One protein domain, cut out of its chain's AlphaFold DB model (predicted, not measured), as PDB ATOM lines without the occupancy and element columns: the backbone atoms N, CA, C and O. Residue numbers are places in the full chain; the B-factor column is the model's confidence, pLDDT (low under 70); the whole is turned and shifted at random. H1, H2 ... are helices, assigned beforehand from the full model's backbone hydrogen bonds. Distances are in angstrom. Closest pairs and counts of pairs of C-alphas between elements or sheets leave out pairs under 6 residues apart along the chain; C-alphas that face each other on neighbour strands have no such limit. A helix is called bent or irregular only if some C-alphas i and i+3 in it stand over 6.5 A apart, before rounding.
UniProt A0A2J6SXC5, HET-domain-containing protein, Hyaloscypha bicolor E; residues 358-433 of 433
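What this domain is: This is residues 358 to 433 of the 433 residues of the protein "HET-domain-containing protein" of Hyaloscypha bicolor E (UniProt A0A2J6SXC5). Two helices, H1 and H2, run side by side in opposite directions without clearly touching, and the short H3 after H2 folds back to the beginning of H1, so that these three make a loose, thin layer. The long link of residues 402 to 413 and the short H4 lie over one side of this layer, and residues 424 to 433 stick out from the body as a free tail that makes much of the length. The printed part has 76 residues, with four named helices in the order H1, H2, H3, H4 and no named strand; the class is all helix, though under half of the residues, 35 of 76, are in named elements. The whole is loose, with a radius of gyration of the C-alphas of 15.6 A, and elongated, spanning 56 by 30 by 20 A.

How they stand to each other: H1, residues 361 to 376, and H2, residues 385 to 395, are close but not clearly touching; their closest C-alphas, those of Tyr 375 and Ile 390, are 8.0 A apart. They run opposite ways at a shallow tilt of 22 degrees. H2 is irregular, but only just: C-alphas 389 and 392 are 6.55 A apart, and its line is a rough one. H3, residues 398 to 401, touches H1, with residues 361 to 365 of H1 alone; the closest C-alphas, those of Ser 361 and Leu 400, are 5.0 A apart. H2 and H3 meet only through their link. Within the link from H3 to H4, residues 405 to 406 pair with residues 409 to 410, antiparallel. H4, residues 414 to 417, is apart from H2 and H3, and only just apart from H1, at 8.3 A. Every O i to N i+4 pair is within hydrogen-bond range in H1, and 4 of 7 are in H2; H3 and H4 are too short for such a pair.

Where its parts are: H1 measures 21.8 A from C-alpha 361 at (152.934, 150.334, 126.103) to C-alpha 376. H2 measures 16.6 A from C-alpha 385 at (153.652, 158.097, 152.210) to C-alpha 395. H3, from C-alpha 398 to C-alpha 401, and H4, from C-alpha 414 to C-alpha 417 at (157.419, 161.686, 131.455), measure 5.0 A each.

The domain as a whole: The two C-alphas farthest apart are those of Pro 403 and Val 433, 56.7 A. Without residues 424 to 433, which stand free, the body spans 35 by 25 by 19 A. The printed part has no cut and ends at residue 433, the chain's last. The link from H1 to H2 is short, that from H2 to H3 tight, and that from H3 to H4 long, with 12 residues. The mean pLDDT of the printed part is 77.2; it is under 70 at residues 381 to 385, 389 and 422 to 433.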
ATOM      1  N   ALA A 358     145.673 148.661 128.905       85.94
ATOM      2  CA  ALA A 358     145.840 148.926 127.485       85.94
ATOM      3  C   ALA A 358     146.473 147.725 126.767       85.94
ATOM      4  O   ALA A 358     147.140 146.886 127.369       85.94
ATOM      5  N   SER A 359     146.283 147.658 125.450       88.25
ATOM      6  CA  SER A 359     146.878 146.618 124.601       88.25
ATOM      7  C   SER A 359     148.357 146.849 124.282       88.25
ATOM      8  O   SER A 359     149.030 145.927 123.831       88.25
ATOM      9  N   ASP A 360     148.858 148.071 124.469       90.88
ATOM     10  CA  ASP A 360     150.222 148.462 124.126       90.88
ATOM     11  C   ASP A 360     150.838 149.400 125.174       90.88
ATOM     12  O   ASP A 360     150.139 150.018 125.983       90.88
ATOM     13  N   SER A 361     152.168 149.526 125.148       90.94
ATOM     14  CA  SER A 361     152.934 150.334 126.103       90.94
ATOM     15  C   SER A 361     152.580 151.824 126.075       90.94
ATOM     16  O   SER A 361     152.682 152.491 127.103       90.94
ATOM     17  N   LYS A 362     152.152 152.378 124.931       89.94
ATOM     18  CA  LYS A 362     151.814 153.806 124.819       89.94
ATOM     19  C   LYS A 362     150.478 154.094 125.499       89.94
ATOM     20  O   LYS A 362     150.387 155.042 126.281       89.94
ATOM     21  N   GLY A 363     149.463 153.279 125.227       88.75
ATOM     22  CA  GLY A 363     148.172 153.342 125.903       88.75
ATOM     23  C   GLY A 363     148.314 153.083 127.402       88.75
ATOM     24  O   GLY A 363     147.701 153.785 128.207       88.75
ATOM     25  N   GLU A 364     149.186 152.147 127.781       90.62
ATOM     26  CA  GLU A 364     149.423 151.803 129.182       90.62
ATOM     27  C   GLU A 364     150.132 152.934 129.933       90.62
ATOM     28  O   GLU A 364     149.750 153.278 131.055       90.62
ATOM     29  N   LEU A 365     151.093 153.600 129.286       90.44
ATOM     30  CA  LEU A 365     151.701 154.813 129.825       90.44
ATOM     31  C   LEU A 365     150.654 155.931 129.944       90.44
ATOM     32  O   LEU A 365     150.580 156.595 130.976       90.44
ATOM     33  N   GLY A 366     149.793 156.088 128.931       88.50
ATOM     34  CA  GLY A 366     148.605 156.952 128.944       88.50
ATOM     35  C   GLY A 366     147.719 156.737 130.173       88.50
ATOM     36  O   GLY A 366     147.320 157.686 130.852       88.50
ATOM     37  N   ARG A 367     147.424 155.472 130.483       88.50
ATOM     38  CA  ARG A 367     146.666 155.054 131.669       88.50
ATOM     39  C   ARG A 367     147.409 155.399 132.960       88.50
ATOM     40  O   ARG A 367     146.807 155.983 133.860       88.50
ATOM     41  N   TRP A 368     148.713 155.121 133.026       89.62
ATOM     42  CA  TRP A 368     149.551 155.443 134.183       89.62
ATOM     43  C   TRP A 368     149.565 156.944 134.488       89.62
ATOM     44  O   TRP A 368     149.338 157.346 135.624       89.62
ATOM     45  N   MET A 369     149.756 157.804 133.489       87.62
ATOM     46  CA  MET A 369     149.796 159.251 133.733       87.62
ATOM     47  C   MET A 369     148.444 159.817 134.160       87.62
ATOM     48  O   MET A 369     148.400 160.724 134.989       87.62
ATOM     49  N   ARG A 370     147.330 159.286 133.638       85.88
ATOM     50  CA  ARG A 370     145.988 159.658 134.119       85.88
ATOM     51  C   ARG A 370     145.803 159.264 135.580       85.88
ATOM     52  O   ARG A 370     145.326 160.077 136.369       85.88
ATOM     53  N   LEU A 371     146.250 158.065 135.949       86.75
ATOM     54  CA  LEU A 371     146.255 157.588 137.329       86.75
ATOM     55  C   LEU A 371     147.095 158.503 138.225       86.75
ATOM     56  O   LEU A 371     146.595 158.972 139.245       86.75
ATOM     57  N   VAL A 372     148.324 158.836 137.821       86.62
ATOM     58  CA  VAL A 372     149.201 159.771 138.546       86.62
ATOM     59  C   VAL A 372     148.571 161.162 138.649       86.62
ATOM     60  O   VAL A 372     148.663 161.787 139.703       86.62
ATOM     61  N   SER A 373     147.887 161.650 137.610       81.94
ATOM     62  CA  SER A 373     147.175 162.935 137.628       81.94
ATOM     63  C   SER A 373     146.048 162.948 138.666       81.94
ATOM     64  O   SER A 373     145.973 163.871 139.481       81.94
ATOM     65  N   VAL A 374     145.214 161.900 138.700       79.94
ATOM     66  CA  VAL A 374     144.153 161.737 139.710       79.94
ATOM     67  C   VAL A 374     144.754 161.596 141.107       79.94
ATOM     68  O   VAL A 374     144.302 162.247 142.045       79.94
ATOM     69  N   TYR A 375     145.806 160.791 141.249       83.56
ATOM     70  CA  TYR A 375     146.498 160.563 142.513       83.56
ATOM     71  C   TYR A 375     147.139 161.833 143.079       83.56
ATOM     72  O   TYR A 375     147.071 162.110 144.279       83.56
ATOM     73  N   SER A 376     147.749 162.643 142.213       80.88
ATOM     74  CA  SER A 376     148.478 163.848 142.608       80.88
ATOM     75  C   SER A 376     147.568 164.889 143.255       80.88
ATOM     76  O   SER A 376     148.027 165.594 144.156       80.88
ATOM     77  N   LYS A 377     146.282 164.922 142.882       79.06
ATOM     78  CA  LYS A 377     145.252 165.800 143.466       79.06
ATOM     79  C   LYS A 377     144.813 165.380 144.872       79.06
ATOM     80  O   LYS A 377     144.183 166.170 145.569       79.06
ATOM     81  N   ARG A 378     145.151 164.164 145.309       81.56
ATOM     82  CA  ARG A 378     144.757 163.634 146.618       81.56
ATOM     83  C   ARG A 378     145.704 164.082 147.733       81.56
ATOM     84  O   ARG A 378     146.920 164.212 147.535       81.56
ATOM     85  N   SER A 379     145.146 164.277 148.922       75.25
ATOM     86  CA  SER A 379     145.859 164.604 150.151       75.25
ATOM     87  C   SER A 379     146.393 163.343 150.836       75.25
ATOM     88  O   SER A 379     145.764 162.283 150.842       75.25
ATOM     89  N   SER A 380     147.585 163.452 151.415       70.19
ATOM     90  CA  SER A 380     148.159 162.448 152.311       70.19
ATOM     91  C   SER A 380     148.522 163.147 153.613       70.19
ATOM     92  O   SER A 380     149.102 164.231 153.565       70.19
ATOM     93  N   SER A 381     148.207 162.538 154.757       65.69
ATOM     94  CA  SER A 381     148.579 163.076 156.073       65.69
ATOM     95  C   SER A 381     150.099 163.184 156.233       65.69
ATOM     96  O   SER A 381     150.594 164.094 156.889       65.69
ATOM     97  N   LEU A 382     150.843 162.280 155.590       62.66
ATOM     98  CA  LEU A 382     152.298 162.299 155.520       62.66
ATOM     99  C   LEU A 382     152.721 162.353 154.052       62.66
ATOM    100  O   LEU A 382     152.483 161.419 153.285       62.66
ATOM    101  N   SER A 383     153.378 163.440 153.640       65.19
ATOM    102  CA  SER A 383     153.829 163.612 152.248       65.19
ATOM    103  C   SER A 383     154.768 162.492 151.783       65.19
ATOM    104  O   SER A 383     154.785 162.163 150.601       65.19
ATOM    105  N   ARG A 384     155.515 161.877 152.712       66.81
ATOM    106  CA  ARG A 384     156.426 160.749 152.440       66.81
ATOM    107  C   ARG A 384     155.690 159.467 152.041       66.81
ATOM    108  O   ARG A 384     156.215 158.697 151.247       66.81
ATOM    109  N   ASP A 385     154.456 159.288 152.502       68.81
ATOM    110  CA  ASP A 385     153.652 158.097 152.210       68.81
ATOM    111  C   ASP A 385     153.047 158.126 150.806       68.81
ATOM    112  O   ASP A 385     152.600 157.102 150.290       68.81
ATOM    113  N   LYS A 386     153.070 159.292 150.149       75.19
ATOM    114  CA  LYS A 386     152.473 159.481 148.827       75.19
ATOM    115  C   LYS A 386     153.163 158.617 147.757       75.19
ATOM    116  O   LYS A 386     152.523 158.081 146.864       75.19
ATOM    117  N   LEU A 387     154.472 158.406 147.847       76.00
ATOM    118  CA  LEU A 387     155.157 157.515 146.900       76.00
ATOM    119  C   LEU A 387     154.955 156.033 147.240       76.00
ATOM    120  O   LEU A 387     154.873 155.205 146.334       76.00
ATOM    121  N   ASN A 388     154.815 155.706 148.525       72.88
ATOM    122  CA  ASN A 388     154.584 154.334 148.974       72.88
ATOM    123  C   ASN A 388     153.193 153.833 148.570       72.88
ATOM    124  O   ASN A 388     153.061 152.716 148.086       72.88
ATOM    125  N   ALA A 389     152.166 154.670 148.698       69.44
ATOM    126  CA  ALA A 389     150.794 154.281 148.379       69.44
ATOM    127  C   ALA A 389     150.567 154.006 146.879       69.44
ATOM    128  O   ALA A 389     149.743 153.171 146.516       69.44
ATOM    129  N   ILE A 390     151.304 154.672 145.982       79.06
ATOM    130  CA  ILE A 390     151.177 154.429 144.534       79.06
ATOM    131  C   ILE A 390     152.111 153.314 144.028       79.06
ATOM    132  O   ILE A 390     151.861 152.738 142.970       79.06
ATOM    133  N   SER A 391     153.167 152.959 144.769       78.25
ATOM    134  CA  SER A 391     154.163 151.975 144.314       78.25
ATOM    135  C   SER A 391     153.583 150.568 144.147       78.25
ATOM    136  O   SER A 391     153.934 149.877 143.194       78.25
ATOM    137  N   ALA A 392     152.646 150.158 145.008       73.81
ATOM    138  CA  ALA A 392     151.955 148.875 144.871       73.81
ATOM    139  C   ALA A 392     151.126 148.816 143.579       73.81
ATOM    140  O   ALA A 392     151.147 147.823 142.859       73.81
ATOM    141  N   VAL A 393     150.452 149.918 143.238       81.69
ATOM    142  CA  VAL A 393     149.681 150.031 141.992       81.69
ATOM    143  C   VAL A 393     150.606 150.009 140.773       81.69
ATOM    144  O   VAL A 393     150.269 149.399 139.759       81.69
ATOM    145  N   ALA A 394     151.796 150.610 140.883       86.44
ATOM    146  CA  ALA A 394     152.800 150.629 139.824       86.44
ATOM    147  C   ALA A 394     153.194 149.214 139.369       86.44
ATOM    148  O   ALA A 394     153.337 148.975 138.174       86.44
ATOM    149  N   GLN A 395     153.299 148.241 140.280       82.19
ATOM    150  CA  GLN A 395     153.730 146.877 139.934       82.19
ATOM    151  C   GLN A 395     152.896 146.251 138.803       82.19
ATOM    152  O   GLN A 395     153.451 145.576 137.932       82.19
ATOM    153  N   GLY A 396     151.593 146.553 138.751       82.69
ATOM    154  CA  GLY A 396     150.685 146.072 137.707       82.69
ATOM    155  C   GLY A 396     150.965 146.607 136.296       82.69
ATOM    156  O   GLY A 396     150.488 146.021 135.332       82.69
ATOM    157  N   PHE A 397     151.745 147.682 136.155       89.19
ATOM    158  CA  PHE A 397     152.087 148.306 134.870       89.19
ATOM    159  C   PHE A 397     153.440 147.834 134.314       89.19
ATOM    160  O   PHE A 397     153.726 148.015 133.127       89.19
ATOM    161  N   SER A 398     154.262 147.194 135.151       88.12
ATOM    162  CA  SER A 398     155.586 146.695 134.763       88.12
ATOM    163  C   SER A 398     155.600 145.771 133.532       88.12
ATOM    164  O   SER A 398     156.542 145.896 132.744       88.12
ATOM    165  N   PRO A 399     154.583 144.913 133.262       89.81
ATOM    166  CA  PRO A 399     154.628 144.022 132.100       89.81
ATOM    167  C   PRO A 399     154.727 144.745 130.751       89.81
ATOM    168  O   PRO A 399     155.306 144.197 129.817       89.81
ATOM    169  N   LEU A 400     154.179 145.962 130.640       89.38
ATOM    170  CA  LEU A 400     154.184 146.751 129.401       89.38
ATOM    171  C   LEU A 400     155.120 147.965 129.451       89.38
ATOM    172  O   LEU A 400     155.543 148.434 128.393       89.38
ATOM    173  N   LEU A 401     155.434 148.485 130.641       91.81
ATOM    174  CA  LEU A 401     156.252 149.696 130.814       91.81
ATOM    175  C   LEU A 401     157.715 149.417 131.188       91.81
ATOM    176  O   LEU A 401     158.527 150.343 131.241       91.81
ATOM    177  N   GLY A 402     158.062 148.146 131.388       86.69
ATOM    178  CA  GLY A 402     159.417 147.705 131.685       86.69
ATOM    179  C   GLY A 402     159.688 147.530 133.184       86.69
ATOM    180  O   GLY A 402     158.850 147.855 134.026       86.69
ATOM    181  N   PRO A 403     160.862 146.975 133.528       87.00
ATOM    182  CA  PRO A 403     161.176 146.560 134.892       87.00
ATOM    183  C   PRO A 403     161.561 147.717 135.823       87.00
ATOM    184  O   PRO A 403     161.445 147.569 137.038       87.00
ATOM    185  N   GLU A 404     162.035 148.849 135.291       90.56
ATOM    186  CA  GLU A 404     162.514 149.956 136.125       90.56
ATOM    187  C   GLU A 404     161.429 151.018 136.356       90.56
ATOM    188  O   GLU A 404     160.864 151.593 135.417       90.56
ATOM    189  N   TYR A 405     161.189 151.300 137.638       88.50
ATOM    190  CA  TYR A 405     160.247 152.296 138.133       88.50
ATOM    191  C   TYR A 405     160.967 153.306 139.033       88.50
ATOM    192  O   TYR A 405     161.599 152.945 140.027       88.50
ATOM    193  N   PHE A 406     160.835 154.588 138.707       88.25
ATOM    194  CA  PHE A 406     161.518 155.710 139.341       88.25
ATOM    195  C   PHE A 406     160.495 156.665 139.964       88.25
ATOM    196  O   PHE A 406     160.195 157.722 139.412       88.25
ATOM    197  N   ALA A 407     159.935 156.276 141.115       82.62
ATOM    198  CA  ALA A 407     159.100 157.140 141.963       82.62
ATOM    199  C   ALA A 407     157.987 157.906 141.211       82.62
ATOM    200  O   ALA A 407     157.807 159.108 141.391       82.62
ATOM    201  N   GLY A 408     157.237 157.202 140.365       83.94
ATOM    202  CA  GLY A 408     156.157 157.770 139.553       83.94
ATOM    203  C   GLY A 408     156.455 157.772 138.057       83.94
ATOM    204  O   GLY A 408     155.535 157.967 137.266       83.94
ATOM    205  N   LEU A 409     157.706 157.514 137.669       89.62
ATOM    206  CA  LEU A 409     158.149 157.461 136.279       89.62
ATOM    207  C   LEU A 409     158.543 156.036 135.887       89.62
ATOM    208  O   LEU A 409     159.119 155.303 136.685       89.62
ATOM    209  N   TRP A 410     158.281 155.658 134.645       93.44
ATOM    210  CA  TRP A 410     158.713 154.377 134.079       93.44
ATOM    211  C   TRP A 410     159.920 154.536 133.167       93.44
ATOM    212  O   TRP A 410     160.071 155.573 132.524       93.44
ATOM    213  N   GLN A 411     160.741 153.490 133.054       90.38
ATOM    214  CA  GLN A 411     161.827 153.424 132.070       90.38
ATOM    215  C   GLN A 411     161.337 153.741 130.650       90.38
ATOM    216  O   GLN A 411     161.961 154.508 129.911       90.38
ATOM    217  N   PHE A 412     160.189 153.167 130.279       91.81
ATOM    218  CA  PHE A 412     159.562 153.386 128.987       91.81
ATOM    219  C   PHE A 412     159.210 154.866 128.784       91.81
ATOM    220  O   PHE A 412     158.390 155.431 129.500       91.81
ATOM    221  N   SER A 413     159.826 155.512 127.791       90.00
ATOM    222  CA  SER A 413     159.604 156.932 127.467       90.00
ATOM    223  C   SER A 413     159.841 157.903 128.637       90.00
ATOM    224  O   SER A 413     159.162 158.927 128.738       90.00
ATOM    225  N   ILE A 414     160.823 157.630 129.506       90.94
ATOM    226  CA  ILE A 414     161.120 158.467 130.684       90.94
ATOM    227  C   ILE A 414     161.351 159.950 130.348       90.94
ATOM    228  O   ILE A 414     160.861 160.821 131.059       90.94
ATOM    229  N   LEU A 415     162.019 160.257 129.226       90.50
ATOM    230  CA  LEU A 415     162.269 161.640 128.790       90.50
ATOM    231  C   LEU A 415     160.975 162.427 128.579       90.50
ATOM    232  O   LEU A 415     160.921 163.612 128.886       90.50
ATOM    233  N   TRP A 416     159.931 161.769 128.080       86.56
ATOM    234  CA  TRP A 416     158.629 162.394 127.890       86.56
ATOM    235  C   TRP A 416     157.870 162.531 129.213       86.56
ATOM    236  O   TRP A 416     157.223 163.538 129.462       86.56
ATOM    237  N   GLN A 417     158.016 161.571 130.124       89.50
ATOM    238  CA  GLN A 417     157.419 161.686 131.455       89.50
ATOM    239  C   GLN A 417     158.058 162.805 132.297       89.50
ATOM    240  O   GLN A 417     157.404 163.351 133.179       89.50
ATOM    241  N   LEU A 418     159.306 163.192 132.006       88.12
ATOM    242  CA  LEU A 418     159.973 164.341 132.632       88.12
ATOM    243  C   LEU A 418     159.407 165.700 132.185       88.12
ATOM    244  O   LEU A 418     159.697 166.701 132.834       88.12
ATOM    245  N   THR A 419     158.580 165.761 131.135       86.50
ATOM    246  CA  THR A 419     157.958 167.012 130.658       86.50
ATOM    247  C   THR A 419     156.593 167.285 131.302       86.50
ATOM    248  O   THR A 419     155.729 167.908 130.683       86.50
ATOM    249  N   TRP A 420     156.351 166.779 132.515       77.19
ATOM    250  CA  TRP A 420     155.094 166.992 133.230       77.19
ATOM    251  C   TRP A 420     154.909 168.469 133.607       77.19
ATOM    252  O   TRP A 420     155.863 169.190 133.893       77.19
ATOM    253  N   VAL A 421     153.655 168.919 133.614       74.19
ATOM    254  CA  VAL A 421     153.274 170.290 133.973       74.19
ATOM    255  C   VAL A 421     152.257 170.270 135.104       74.19
ATOM    256  O   VAL A 421     151.466 169.334 135.234       74.19
ATOM    257  N   LEU A 422     152.259 171.320 135.923       69.12
ATOM    258  CA  LEU A 422     151.192 171.540 136.890       69.12
ATOM    259  C   LEU A 422     149.935 171.997 136.143       69.12
ATOM    260  O   LEU A 422     149.949 173.003 135.437       69.12
ATOM    261  N   GLU A 423     148.841 171.259 136.315       64.19
ATOM    262  CA  GLU A 423     147.521 171.645 135.819       64.19
ATOM    263  C   GLU A 423     147.010 172.810 136.688       64.19
ATOM    264  O   GLU A 423     146.374 172.611 137.723       64.19
ATOM    265  N   VAL A 424     147.358 174.044 136.317       57.09
ATOM    266  CA  VAL A 424     146.841 175.246 136.983       57.09
ATOM    267  C   VAL A 424     145.402 175.446 136.512       57.09
ATOM    268  O   VAL A 424     145.176 175.760 135.342       57.09
ATOM    269  N   LYS A 425     144.416 175.289 137.407       51.06
ATOM    270  CA  LYS A 425     143.064 175.799 137.142       51.06
ATOM    271  C   LYS A 425     143.202 177.311 136.960       51.06
ATOM    272  O   LYS A 425     143.455 178.020 137.931       51.06
ATOM    273  N   ARG A 426     143.080 177.811 135.727       36.34
ATOM    274  CA  ARG A 426     142.861 179.242 135.507       36.34
ATOM    275  C   ARG A 426     141.578 179.591 136.255       36.34
ATOM    276  O   ARG A 426     140.518 179.079 135.900       36.34
ATOM    277  N   CYS A 427     141.676 180.401 137.307       37.75
ATOM    278  CA  CYS A 427     140.504 181.085 137.830       37.75
ATOM    279  C   CYS A 427     139.907 181.845 136.647       37.75
ATOM    280  O   CYS A 427     140.599 182.665 136.045       37.75
ATOM    281  N   ALA A 428     138.672 181.522 136.268       38.34
ATOM    282  CA  ALA A 428     137.913 182.406 135.407       38.34
ATOM    283  C   ALA A 428     137.812 183.727 136.169       38.34
ATOM    284  O   ALA A 428     137.171 183.796 137.218       38.34
ATOM    285  N   GLU A 429     138.549 184.736 135.711       33.97
ATOM    286  CA  GLU A 429     138.353 186.106 136.149       33.97
ATOM    287  C   GLU A 429     136.881 186.417 135.889       33.97
ATOM    288  O   GLU A 429     136.428 186.437 134.744       33.97
ATOM    289  N   ALA A 430     136.113 186.573 136.966       36.00
ATOM    290  CA  ALA A 430     134.799 187.175 136.893       36.00
ATOM    291  C   ALA A 430     135.021 188.605 136.394       36.00
ATOM    292  O   ALA A 430     135.396 189.493 137.160       36.00
ATOM    293  N   GLY A 431     134.879 188.786 135.083       30.69
ATOM    294  CA  GLY A 431     134.872 190.086 134.440       30.69
ATOM    295  C   GLY A 431     133.673 190.866 134.948       30.69
ATOM    296  O   GLY A 431     132.567 190.711 134.443       30.69
ATOM    297  N   VAL A 432     133.903 191.680 135.972       33.56
ATOM    298  CA  VAL A 432     133.091 192.861 136.232       33.56
ATOM    299  C   VAL A 432     133.637 193.942 135.308       33.56
ATOM    300  O   VAL A 432     134.761 194.410 135.501       33.56
ATOM    301  N   VAL A 433     132.854 194.299 134.293       36.44
ATOM    302  CA  VAL A 433     132.865 195.644 133.705       36.44
ATOM    303  C   VAL A 433     131.509 196.253 133.989       36.44
ATOM    304  O   VAL A 433     130.505 195.561 133.702       36.44
TER     305      VAL A 433